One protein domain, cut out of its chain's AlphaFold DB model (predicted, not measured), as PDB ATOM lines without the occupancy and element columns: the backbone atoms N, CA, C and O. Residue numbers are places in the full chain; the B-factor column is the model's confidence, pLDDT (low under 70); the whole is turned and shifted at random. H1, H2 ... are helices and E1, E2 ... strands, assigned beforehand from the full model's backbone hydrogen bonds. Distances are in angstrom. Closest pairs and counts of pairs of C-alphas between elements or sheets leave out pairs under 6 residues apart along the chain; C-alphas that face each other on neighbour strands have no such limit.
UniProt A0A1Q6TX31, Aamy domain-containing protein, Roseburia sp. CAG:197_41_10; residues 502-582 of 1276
ATOM      1  N   GLU A 502      26.863 -35.503 -20.165       91.38
ATOM      2  CA  GLU A 502      27.664 -36.302 -19.239       91.38
ATOM      3  C   GLU A 502      26.906 -37.587 -18.904       91.38
ATOM      4  O   GLU A 502      25.798 -37.557 -18.360       91.38
ATOM      5  N   MET A 503      27.500 -38.730 -19.238       91.56
ATOM      6  CA  MET A 503      26.941 -40.038 -18.911       91.56
ATOM      7  C   MET A 503      27.290 -40.382 -17.459       91.56
ATOM      8  O   MET A 503      28.460 -40.437 -17.086       91.56
ATOM      9  N   LYS A 504      26.264 -40.589 -16.631       88.69
ATOM     10  CA  LYS A 504      26.373 -40.914 -15.203       88.69
ATOM     11  C   LYS A 504      25.885 -42.346 -14.988       88.69
ATOM     12  O   LYS A 504      24.886 -42.580 -14.303       88.69
ATOM     13  N   GLY A 505      26.566 -43.307 -15.613       84.06
ATOM     14  CA  GLY A 505      26.177 -44.719 -15.619       84.06
ATOM     15  C   GLY A 505      25.933 -45.324 -14.231       84.06
ATOM     16  O   GLY A 505      24.972 -46.066 -14.039       84.06
ATOM     17  N   ALA A 506      26.702 -44.913 -13.218       83.81
ATOM     18  CA  ALA A 506      26.515 -45.339 -11.826       83.81
ATOM     19  C   ALA A 506      25.199 -44.861 -11.166       83.81
ATOM     20  O   ALA A 506      24.779 -45.439 -10.165       83.81
ATOM     21  N   GLU A 507      24.535 -43.839 -11.716       86.94
ATOM     22  CA  GLU A 507      23.169 -43.423 -11.344       86.94
ATOM     23  C   GLU A 507      22.105 -43.930 -12.342       86.94
ATOM     24  O   GLU A 507      20.910 -43.705 -12.149       86.94
ATOM     25  N   ASN A 508      22.535 -44.590 -13.423       87.44
ATOM     26  CA  ASN A 508      21.792 -44.835 -14.660       87.44
ATOM     27  C   ASN A 508      21.089 -43.579 -15.226       87.44
ATOM     28  O   ASN A 508      19.876 -43.572 -15.489       87.44
ATOM     29  N   LYS A 509      21.871 -42.506 -15.399       91.94
ATOM     30  CA  LYS A 509      21.424 -41.215 -15.939       91.94
ATOM     31  C   LYS A 509      22.317 -40.703 -17.070       91.94
ATOM     32  O   LYS A 509      23.495 -41.049 -17.155       91.94
ATOM     33  N   VAL A 510      21.789 -39.755 -17.842       93.88
ATOM     34  CA  VAL A 510      22.591 -38.801 -18.627       93.88
ATOM     35  C   VAL A 510      22.183 -37.380 -18.249       93.88
ATOM     36  O   VAL A 510      21.004 -37.032 -18.322       93.88
ATOM     37  N   ALA A 511      23.152 -36.557 -17.857       93.81
ATOM     38  CA  ALA A 511      22.955 -35.127 -17.674       93.81
ATOM     39  C   ALA A 511      23.246 -34.383 -18.985       93.81
ATOM     40  O   ALA A 511      24.195 -34.707 -19.693       93.81
ATOM     41  N   PHE A 512      22.436 -33.375 -19.288       94.12
ATOM     42  CA  PHE A 512      22.595 -32.462 -20.416       94.12
ATOM     43  C   PHE A 512      22.874 -31.065 -19.875       94.12
ATOM     44  O   PHE A 512      22.185 -30.617 -18.954       94.12
ATOM     45  N   TYR A 513      23.865 -30.390 -20.448       92.00
ATOM     46  CA  TYR A 513      24.349 -29.081 -20.032       92.00
ATOM     47  C   TYR A 513      24.342 -28.119 -21.219       92.00
ATOM     48  O   TYR A 513      24.901 -28.417 -22.271       92.00
ATOM     49  N   TYR A 514      23.733 -26.949 -21.035       90.62
ATOM     50  CA  TYR A 514      23.748 -25.867 -22.017       90.62
ATOM     51  C   TYR A 514      24.164 -24.554 -21.356       90.62
ATOM     52  O   TYR A 514      23.759 -24.265 -20.230       90.62
ATOM     53  N   ARG A 515      24.971 -23.763 -22.062       88.19
ATOM     54  CA  ARG A 515      25.444 -22.444 -21.645       88.19
ATOM     55  C   ARG A 515      25.747 -21.628 -22.901       88.19
ATOM     56  O   ARG A 515      26.456 -22.139 -23.771       88.19
ATOM     57  N   ASP A 516      25.233 -20.408 -23.005       87.06
ATOM     58  CA  ASP A 516      25.585 -19.501 -24.104       87.06
ATOM     59  C   ASP A 516      26.877 -18.739 -23.755       87.06
ATOM     60  O   ASP A 516      26.897 -17.812 -22.942       87.06
ATOM     61  N   ASP A 517      27.994 -19.150 -24.357       82.44
ATOM     62  CA  ASP A 517      29.317 -18.583 -24.069       82.44
ATOM     63  C   ASP A 517      29.470 -17.105 -24.495       82.44
ATOM     64  O   ASP A 517      30.420 -16.454 -24.057       82.44
ATOM     65  N   ALA A 518      28.549 -16.532 -25.282       80.19
ATOM     66  CA  ALA A 518      28.513 -15.093 -25.552       80.19
ATOM     67  C   ALA A 518      27.753 -14.343 -24.443       80.19
ATOM     68  O   ALA A 518      28.293 -13.400 -23.858       80.19
ATOM     69  N   LEU A 519      26.558 -14.807 -24.058       82.31
ATOM     70  CA  LEU A 519      25.805 -14.222 -22.938       82.31
ATOM     71  C   LEU A 519      26.526 -14.387 -21.591       82.31
ATOM     72  O   LEU A 519      26.363 -13.540 -20.710       82.31
ATOM     73  N   MET A 520      27.369 -15.410 -21.424       80.00
ATOM     74  CA  MET A 520      28.255 -15.527 -20.259       80.00
ATOM     75  C   MET A 520      29.321 -14.429 -20.198       80.00
ATOM     76  O   MET A 520      29.613 -13.947 -19.106       80.00
ATOM     77  N   GLN A 521      29.867 -13.979 -21.335       76.50
ATOM     78  CA  GLN A 521      30.817 -12.854 -21.370       76.50
ATOM     79  C   GLN A 521      30.149 -11.510 -21.040       76.50
ATOM     80  O   GLN A 521      30.819 -10.593 -20.565       76.50
ATOM     81  N   GLU A 522      28.834 -11.399 -21.250       73.50
ATOM     82  CA  GLU A 522      28.001 -10.279 -20.785       73.50
ATOM     83  C   GLU A 522      27.453 -10.467 -19.353       73.50
ATOM     84  O   GLU A 522      26.786  -9.574 -18.826       73.50
ATOM     85  N   LEU A 523      27.688 -11.626 -18.720       72.12
ATOM     86  CA  LEU A 523      27.079 -12.047 -17.445       72.12
ATOM     87  C   LEU A 523      25.531 -12.005 -17.466       72.12
ATOM     88  O   LEU A 523      24.875 -11.745 -16.453       72.12
ATOM     89  N   ASN A 524      24.945 -12.265 -18.636       76.56
ATOM     90  CA  ASN A 524      23.544 -12.021 -18.995       76.56
ATOM     91  C   ASN A 524      22.739 -13.323 -19.240       76.56
ATOM     92  O   ASN A 524      21.569 -13.288 -19.615       76.56
ATOM     93  N   GLU A 525      23.332 -14.491 -18.978       76.12
ATOM     94  CA  GLU A 525      22.771 -15.833 -19.240       76.12
ATOM     95  C   GLU A 525      21.391 -16.097 -18.601       76.12
ATOM     96  O   GLU A 525      20.551 -16.836 -19.126       76.12
ATOM     97  N   SER A 526      21.091 -15.426 -17.485       71.12
ATOM     98  CA  SER A 526      19.765 -15.490 -16.848       71.12
ATOM     99  C   SER A 526      18.628 -14.900 -17.703       71.12
ATOM    100  O   SER A 526      17.455 -15.178 -17.444       71.12
ATOM    101  N   SER A 527      18.946 -14.142 -18.759       78.81
ATOM    102  CA  SER A 527      17.978 -13.662 -19.755       78.81
ATOM    103  C   SER A 527      17.351 -14.792 -20.589       78.81
ATOM    104  O   SER A 527      16.277 -14.594 -21.177       78.81
ATOM    105  N   LEU A 528      17.959 -15.987 -20.592       85.81
ATOM    106  CA  LEU A 528      17.425 -17.212 -21.193       85.81
ATOM    107  C   LEU A 528      16.486 -18.021 -20.265       85.81
ATOM    108  O   LEU A 528      16.032 -19.099 -20.655       85.81
ATOM    109  N   SER A 529      16.133 -17.505 -19.075       79.25
ATOM    110  CA  SER A 529      15.208 -18.179 -18.140       79.25
ATOM    111  C   SER A 529      13.931 -18.645 -18.840       79.25
ATOM    112  O   SER A 529      13.305 -17.885 -19.582       79.25
ATOM    113  N   ASP A 530      13.560 -19.905 -18.597       82.44
ATOM    114  CA  ASP A 530      12.369 -20.575 -19.142       82.44
ATOM    115  C   ASP A 530      12.330 -20.704 -20.686       82.44
ATOM    116  O   ASP A 530      11.319 -21.133 -21.246       82.44
ATOM    117  N   LYS A 531      13.430 -20.374 -21.385       91.38
ATOM    118  CA  LYS A 531      13.566 -20.440 -22.856       91.38
ATOM    119  C   LYS A 531      14.487 -21.557 -23.357       91.38
ATOM    120  O   LYS A 531      14.619 -21.702 -24.571       91.38
ATOM    121  N   VAL A 532      15.135 -22.301 -22.457       94.62
ATOM    122  CA  VAL A 532      16.070 -23.389 -22.786       94.62
ATOM    123  C   VAL A 532      15.403 -24.746 -22.564       94.62
ATOM    124  O   VAL A 532      14.745 -24.995 -21.551       94.62
ATOM    125  N   SER A 533      15.543 -25.647 -23.529       96.00
ATOM    126  CA  SER A 533      15.056 -27.028 -23.458       96.00
ATOM    127  C   SER A 533      15.982 -27.959 -24.232       96.00
ATOM    128  O   SER A 533      16.590 -27.547 -25.215       96.00
ATOM    129  N   VAL A 534      16.045 -29.231 -23.841       96.12
ATOM    130  CA  VAL A 534      16.737 -30.280 -24.600       96.12
ATOM    131  C   VAL A 534      15.711 -31.218 -25.228       96.12
ATOM    132  O   VAL A 534      14.741 -31.622 -24.589       96.12
ATOM    133  N   VAL A 535      15.896 -31.568 -26.498       95.44
ATOM    134  CA  VAL A 535      15.132 -32.630 -27.161       95.44
ATOM    135  C   VAL A 535      15.988 -33.881 -27.136       95.44
ATOM    136  O   VAL A 535      17.035 -33.870 -27.766       95.44
ATOM    137  N   VAL A 536      15.555 -34.955 -26.472       95.00
ATOM    138  CA  VAL A 536      16.266 -36.249 -26.457       95.00
ATOM    139  C   VAL A 536      15.378 -37.327 -27.071       95.00
ATOM    140  O   VAL A 536      14.214 -37.476 -26.697       95.00
ATOM    141  N   ASN A 537      15.905 -38.053 -28.061       92.94
ATOM    142  CA  ASN A 537      15.199 -39.068 -28.855       92.94
ATOM    143  C   ASN A 537      13.815 -38.598 -29.370       92.94
ATOM    144  O   ASN A 537      12.863 -39.372 -29.457       92.94
ATOM    145  N   GLY A 538      13.704 -37.307 -29.710       91.00
ATOM    146  CA  GLY A 538      12.479 -36.675 -30.214       91.00
ATOM    147  C   GLY A 538      11.485 -36.190 -29.149       91.00
ATOM    148  O   GLY A 538      10.422 -35.697 -29.517       91.00
ATOM    149  N   THR A 539      11.808 -36.294 -27.855       95.06
ATOM    150  CA  THR A 539      10.982 -35.773 -26.747       95.06
ATOM    151  C   THR A 539      11.630 -34.532 -26.136       95.06
ATOM    152  O   THR A 539      12.808 -34.569 -25.796       95.06
ATOM    153  N   THR A 540      10.882 -33.433 -26.008       95.75
ATOM    154  CA  THR A 540      11.369 -32.156 -25.451       95.75
ATOM    155  C   THR A 540      11.228 -32.106 -23.928       95.75
ATOM    156  O   THR A 540      10.148 -32.376 -23.402       95.75
ATOM    157  N   TYR A 541      12.285 -31.673 -23.241       96.25
ATOM    158  CA  TYR A 541      12.352 -31.495 -21.792       96.25
ATOM    159  C   TYR A 541      12.863 -30.083 -21.445       96.25
ATOM    160  O   TYR A 541      13.879 -29.661 -22.002       96.25
ATOM    161  N   PRO A 542      12.200 -29.335 -20.541       95.62
ATOM    162  CA  PRO A 542      12.683 -28.028 -20.100       95.62
ATOM    163  C   PRO A 542      13.936 -28.171 -19.229       95.62
ATOM    164  O   PRO A 542      13.991 -29.037 -18.356       95.62
ATOM    165  N   MET A 543      14.926 -27.303 -19.446       94.38
ATOM    166  CA  MET A 543      16.155 -27.273 -18.646       94.38
ATOM    167  C   MET A 543      16.039 -26.238 -17.521       94.38
ATOM    168  O   MET A 543      15.412 -25.192 -17.681       94.38
ATOM    169  N   THR A 544      16.652 -26.520 -16.372       92.38
ATOM    170  CA  THR A 544      16.667 -25.623 -15.205       92.38
ATOM    171  C   THR A 544      18.003 -24.893 -15.130       92.38
ATOM    172  O   THR A 544      19.040 -25.524 -15.300       92.38
ATOM    173  N   PHE A 545      18.008 -23.586 -14.858       90.06
ATOM    174  CA  PHE A 545      19.257 -22.843 -14.663       90.06
ATOM    175  C   PHE A 545      19.884 -23.152 -13.295       90.06
ATOM    176  O   PHE A 545      19.341 -22.770 -12.253       90.06
ATOM    177  N   ASP A 546      21.039 -23.812 -13.306       88.69
ATOM    178  CA  ASP A 546      21.926 -23.957 -12.158       88.69
ATOM    179  C   ASP A 546      22.702 -22.646 -11.962       88.69
ATOM    180  O   ASP A 546      23.493 -22.228 -12.809       88.69
ATOM    181  N   LYS A 547      22.447 -21.981 -10.832       84.38
ATOM    182  CA  LYS A 547      23.044 -20.682 -10.491       84.38
ATOM    183  C   LYS A 547      24.454 -20.787  -9.927       84.38
ATOM    184  O   LYS A 547      25.200 -19.812 -10.016       84.38
ATOM    185  N   ASP A 548      24.806 -21.928  -9.347       83.75
ATOM    186  CA  ASP A 548      26.091 -22.118  -8.680       83.75
ATOM    187  C   ASP A 548      27.164 -22.498  -9.711       83.75
ATOM    188  O   ASP A 548      28.284 -21.981  -9.647       83.75
ATOM    189  N   ASN A 549      26.776 -23.295 -10.716       85.81
ATOM    190  CA  ASN A 549      27.599 -23.672 -11.874       85.81
ATOM    191  C   ASN A 549      27.366 -22.808 -13.133       85.81
ATOM    192  O   ASN A 549      28.058 -23.000 -14.129       85.81
ATOM    193  N   GLN A 550      26.413 -21.868 -13.093       85.06
ATOM    194  CA  GLN A 550      26.103 -20.891 -14.155       85.06
ATOM    195  C   GLN A 550      25.837 -21.527 -15.535       85.06
ATOM    196  O   GLN A 550      26.420 -21.132 -16.544       85.06
ATOM    197  N   ARG A 551      24.956 -22.534 -15.572       88.50
ATOM    198  CA  ARG A 551      24.552 -23.247 -16.799       88.50
ATOM    199  C   ARG A 551      23.160 -23.863 -16.666       88.50
ATOM    200  O   ARG A 551      22.700 -24.152 -15.566       88.50
ATOM    201  N   TYR A 552      22.481 -24.100 -17.779       91.56
ATOM    202  CA  TYR A 552      21.230 -24.856 -17.816       91.56
ATOM    203  C   TYR A 552      21.515 -26.360 -17.733       91.56
ATOM    204  O   TYR A 552      22.430 -26.858 -18.385       91.56
ATOM    205  N   VAL A 553      20.716 -27.092 -16.951       93.00
ATOM    206  CA  VAL A 553      20.837 -28.543 -16.750       93.00
ATOM    207  C   VAL A 553      19.495 -29.267 -16.902       93.00
ATOM    208  O   VAL A 553      18.442 -28.762 -16.499       93.00
ATOM    209  N   TYR A 554      19.536 -30.477 -17.457       94.88
ATOM    210  CA  TYR A 554      18.468 -31.475 -17.363       94.88
ATOM    211  C   TYR A 554      19.075 -32.873 -17.181       94.88
ATOM    212  O   TYR A 554      20.002 -33.228 -17.902       94.88
ATOM    213  N   GLU A 555      18.559 -33.672 -16.245       95.50
ATOM    214  CA  GLU A 555      18.960 -35.076 -16.077       95.50
ATOM    215  C   GLU A 555      17.880 -36.011 -16.629       95.50
ATOM    216  O   GLU A 555      16.725 -35.970 -16.199       95.50
ATOM    217  N   LEU A 556      18.266 -36.871 -17.572       95.06
ATOM    218  CA  LEU A 556      17.462 -37.988 -18.046       95.06
ATOM    219  C   LEU A 556      17.756 -39.212 -17.171       95.06
ATOM    220  O   LEU A 556      18.891 -39.683 -17.142       95.06
ATOM    221  N   GLU A 557      16.741 -39.729 -16.479       93.62
ATOM    222  CA  GLU A 557      16.852 -40.918 -15.624       93.62
ATOM    223  C   GLU A 557      16.384 -42.199 -16.332       93.62
ATOM    224  O   GLU A 557      15.481 -42.166 -17.171       93.62
ATOM    225  N   GLY A 558      16.939 -43.347 -15.931       88.00
ATOM    226  CA  GLY A 558      16.469 -44.664 -16.374       88.00
ATOM    227  C   GLY A 558      16.907 -45.017 -17.793       88.00
ATOM    228  O   GLY A 558      16.136 -45.607 -18.553       88.00
ATOM    229  N   CYS A 559      18.128 -44.632 -18.160       88.56
ATOM    230  CA  CYS A 559      18.683 -44.889 -19.482       88.56
ATOM    231  C   CYS A 559      18.828 -46.398 -19.769       88.56
ATOM    232  O   CYS A 559      19.034 -47.230 -18.886       88.56
ATOM    233  N   THR A 560      18.725 -46.760 -21.046       88.19
ATOM    234  CA  THR A 560      19.010 -48.108 -21.565       88.19
ATOM    235  C   THR A 560      20.160 -48.054 -22.560       88.19
ATOM    236  O   THR A 560      20.250 -47.085 -23.319       88.19
ATOM    237  N   SER A 561      20.992 -49.094 -22.613       89.00
ATOM    238  CA  SER A 561      22.113 -49.199 -23.557       89.00
ATOM    239  C   SER A 561      21.664 -49.018 -25.015       89.00
ATOM    240  O   SER A 561      20.698 -49.642 -25.459       89.00
ATOM    241  N   GLY A 562      22.348 -48.152 -25.766       90.81
ATOM    242  CA  GLY A 562      21.993 -47.802 -27.142       90.81
ATOM    243  C   GLY A 562      22.471 -46.413 -27.576       90.81
ATOM    244  O   GLY A 562      23.127 -45.694 -26.822       90.81
ATOM    245  N   LYS A 563      22.129 -46.031 -28.814       92.75
ATOM    246  CA  LYS A 563      22.421 -44.699 -29.363       92.75
ATOM    247  C   LYS A 563      21.317 -43.704 -28.999       92.75
ATOM    248  O   LYS A 563      20.141 -43.964 -29.252       92.75
ATOM    249  N   TYR A 564      21.717 -42.550 -28.482       93.88
ATOM    250  CA  TYR A 564      20.863 -41.403 -28.198       93.88
ATOM    251  C   TYR A 564      21.119 -40.300 -29.225       93.88
ATOM    252  O   TYR A 564      22.245 -40.109 -29.685       93.88
ATOM    253  N   MET A 565      20.059 -39.574 -29.568       93.56
ATOM    254  CA  MET A 565      20.107 -38.338 -30.348       93.56
ATOM    255  C   MET A 565      19.570 -37.200 -29.480       93.56
ATOM    256  O   MET A 565      18.506 -37.358 -28.873       93.56
ATOM    257  N   TYR A 566      20.242 -36.053 -29.454       95.00
ATOM    258  CA  TYR A 566      19.757 -34.854 -28.783       95.00
ATOM    259  C   TYR A 566      20.097 -33.557 -29.529       95.00
ATOM    260  O   TYR A 566      20.887 -33.553 -30.469       95.00
ATOM    261  N   ARG A 567      19.441 -32.465 -29.130       94.06
ATOM    262  CA  ARG A 567      19.752 -31.078 -29.520       94.06
ATOM    263  C   ARG A 567      19.095 -30.092 -28.559       94.06
ATOM    264  O   ARG A 567      18.148 -30.468 -27.861       94.06
ATOM    265  N   TYR A 568      19.533 -28.839 -28.569       95.12
ATOM    266  CA  TYR A 568      18.934 -27.786 -27.754       95.12
ATOM    267  C   TYR A 568      17.868 -26.997 -28.516       95.12
ATOM    268  O   TYR A 568      17.899 -26.880 -29.739       95.12
ATOM    269  N   ILE A 569      16.909 -26.463 -27.765       94.12
ATOM    270  CA  ILE A 569      15.960 -25.442 -28.198       94.12
ATOM    271  C   ILE A 569      16.201 -24.231 -27.304       94.12
ATOM    272  O   ILE A 569      16.065 -24.340 -26.082       94.12
ATOM    273  N   VAL A 570      16.550 -23.097 -27.900       92.62
ATOM    274  CA  VAL A 570      16.902 -21.864 -27.188       92.62
ATOM    275  C   VAL A 570      16.085 -20.728 -27.782       92.62
ATOM    276  O   VAL A 570      16.087 -20.515 -28.990       92.62
ATOM    277  N   ASN A 571      15.300 -20.038 -26.950       90.38
ATOM    278  CA  ASN A 571      14.389 -18.961 -27.377       90.38
ATOM    279  C   ASN A 571      13.357 -19.375 -28.464       90.38
ATOM    280  O   ASN A 571      12.686 -18.524 -29.043       90.38
ATOM    281  N   GLY A 572      13.180 -20.683 -28.692       87.06
ATOM    282  CA  GLY A 572      12.289 -21.260 -29.705       87.06
ATOM    283  C   GLY A 572      12.976 -21.731 -30.994       87.06
ATOM    284  O   GLY A 572      12.297 -22.314 -31.838       87.06
ATOM    285  N   GLU A 573      14.286 -21.528 -31.138       91.38
ATOM    286  CA  GLU A 573      15.083 -21.957 -32.295       91.38
ATOM    287  C   GLU A 573      15.942 -23.183 -31.942       91.38
ATOM    288  O   GLU A 573      16.257 -23.407 -30.771       91.38
ATOM    289  N   GLU A 574      16.280 -24.023 -32.928       90.69
ATOM    290  CA  GLU A 574      17.096 -25.223 -32.694       90.69
ATOM    291  C   GLU A 574      18.587 -24.861 -32.688       90.69
ATOM    292  O   GLU A 574      19.090 -24.286 -33.651       90.69
ATOM    293  N   VAL A 575      19.293 -25.227 -31.618       90.31
ATOM    294  CA  VAL A 575      20.721 -24.949 -31.423       90.31
ATOM    295  C   VAL A 575      21.496 -26.266 -31.395       90.31
ATOM    296  O   VAL A 575      21.159 -27.198 -30.654       90.31
ATOM    297  N   VAL A 576      22.528 -26.340 -32.239       84.94
ATOM    298  CA  VAL A 576      23.505 -27.436 -32.265       84.94
ATOM    299  C   VAL A 576      24.425 -27.302 -31.056       84.94
ATOM    300  O   VAL A 576      24.778 -26.197 -30.656       84.94
ATOM    301  N   ASP A 577      24.802 -28.431 -30.468       87.75
ATOM    302  CA  ASP A 577      25.757 -28.471 -29.369       87.75
ATOM    303  C   ASP A 577      27.192 -28.338 -29.917       87.75
ATOM    304  O   ASP A 577      27.624 -29.232 -30.648       87.75
ATOM    305  N   PRO A 578      27.947 -27.267 -29.606       82.44
ATOM    306  CA  PRO A 578      29.306 -27.100 -30.123       82.44
ATOM    307  C   PRO A 578      30.298 -28.123 -29.547       82.44
ATOM    308  O   PRO A 578      31.359 -28.320 -30.127       82.44
ATOM    309  N   PHE A 579      29.949 -28.814 -28.455       85.00
ATOM    310  CA  PHE A 579      30.758 -29.890 -27.865       85.00
ATOM    311  C   PHE A 579      30.367 -31.277 -28.408       85.00
ATOM    312  O   PHE A 579      31.005 -32.281 -28.094       85.00
ATOM    313  N   ASN A 580      29.317 -31.352 -29.237       87.12
ATOM    314  CA  ASN A 580      28.916 -32.556 -29.960       87.12
ATOM    315  C   ASN A 580      28.059 -32.193 -31.185       87.12
ATOM    316  O   ASN A 580      26.838 -32.389 -31.190       87.12
ATOM    317  N   GLU A 581      28.699 -31.716 -32.255       85.62
ATOM    318  CA  GLU A 581      28.009 -31.282 -33.483       85.62
ATOM    319  C   GLU A 581      27.115 -32.371 -34.104       85.62
ATOM    320  O   GLU A 581      26.130 -32.079 -34.783       85.62
ATOM    321  N   SER A 582      27.429 -33.648 -33.848       87.81
ATOM    322  CA  SER A 582      26.637 -34.785 -34.331       87.81
ATOM    323  C   SER A 582      25.258 -34.904 -33.665       87.81
ATOM    324  O   SER A 582      24.403 -35.651 -34.154       87.81
TER     325      SER A 582
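What this domain is: This is residues 502 to 582 of the 1276 residues of the protein "Aamy domain-containing protein" of Roseburia sp. CAG:197_41_10 (UniProt A0A1Q6TX31). This is a small sandwich of two strongly twisted sheets, E1 E2 E6 E5 and E4 E3 E7 E8, face to face with their strands crossed at 38 degrees; two short helices, H1 and H2, lie beyond one end of it, between E2 and E3 along the chain. The printed part has 81 residues, with two named helices and eight named strands in the order E1 E2 H1 H2 E3 E4 E5 E6 E7 E8. Each sheet is antiparallel, in the orders E1 - E2 - E6 - E5 and E4 - E3 - E7 - E8, and the class is mostly strand. The whole is compact, with a radius of gyration of the C-alphas of 12.8 A, and its outline of 39 by 26 by 21 A is only just elongated.

How they stand to each other: E1, residues 502 to 504, and E2, residues 509 to 514, form a hairpin, with N 502 and O 511 at 2.8 A. On its other side E2 has E6, residues 551 to 557, as antiparallel neighbour, with N 512 and O 554 at 2.8 A. E5, residues 544 to 546, forms a hairpin with E6, with N 546 and O 551 at 2.8 A; E1 and E5 are the edge strands of this sheet. After E2 come H1, residues 517 to 521, and H2, residues 525 to 528, which are close but not clearly touching: their closest C-alphas, those of Leu 519 and Glu 525, are 5.0 A apart. H1 is not on the sheet E1 E2 E6 E5, while H2 only grazes it with residues 525 to 528. In H1, 0 of 1 O i to N i+4 pairs and 1 of 2 O i to N i+3 pairs are within hydrogen-bond range; H2 is too short for an O i to N i+4 pair. In the second sheet, E3, residues 532 to 536, forms a hairpin with the edge strand E4, residues 539 to 542, with N 541 and O 534 at 2.8 A. E7, residues 562 to 570, is the antiparallel neighbour of E3, with N 569 and O 533 at 2.8 A, and forms a hairpin with the edge strand E8, residues 573 to 575, with N 570 and O 573 at 2.9 A. Between the two sheets, the closest C-alphas of E3 and E6, those of Val 532 and Tyr 552, are 7.3 A apart. E4 runs on into E5 across a break of 1 residue, at 48 degrees. E6 and E7 are apart.

Where its parts are: E1 begins at C-alpha 502, (27.664, -36.302, -19.239). E2 is 16.7 A long, E3 13.4 A, E4 10.3 A and E6 19.3 A from first to last C-alpha. E7, the longest strand, covers 26.4 A from C-alpha 562 at (21.993, -47.802, -27.142) to C-alpha 570. E1, E5 and E8 have 3 residues each; H1 has 5 and H2 has 4. E8 ends at C-alpha 575, (20.721, -24.949, -31.423), and residues 576 to 582 follow it with no named element.

The domain as a whole: The two C-alphas farthest apart, those of Glu 522 and Ser 561, are 39.5 A from each other. The C-alphas of Glu 502 and Ser 582, the first and last printed, are 15.2 A apart. The printed part has no cut, and the links between its named elements are tight. The chain changes from one sheet to the other at the links E2 to E3, E4 to E5 and E6 to E7. The mean pLDDT of the printed part is 88.6, and no printed residue is under 70; H2 has a mean of 78 and H1 of 80.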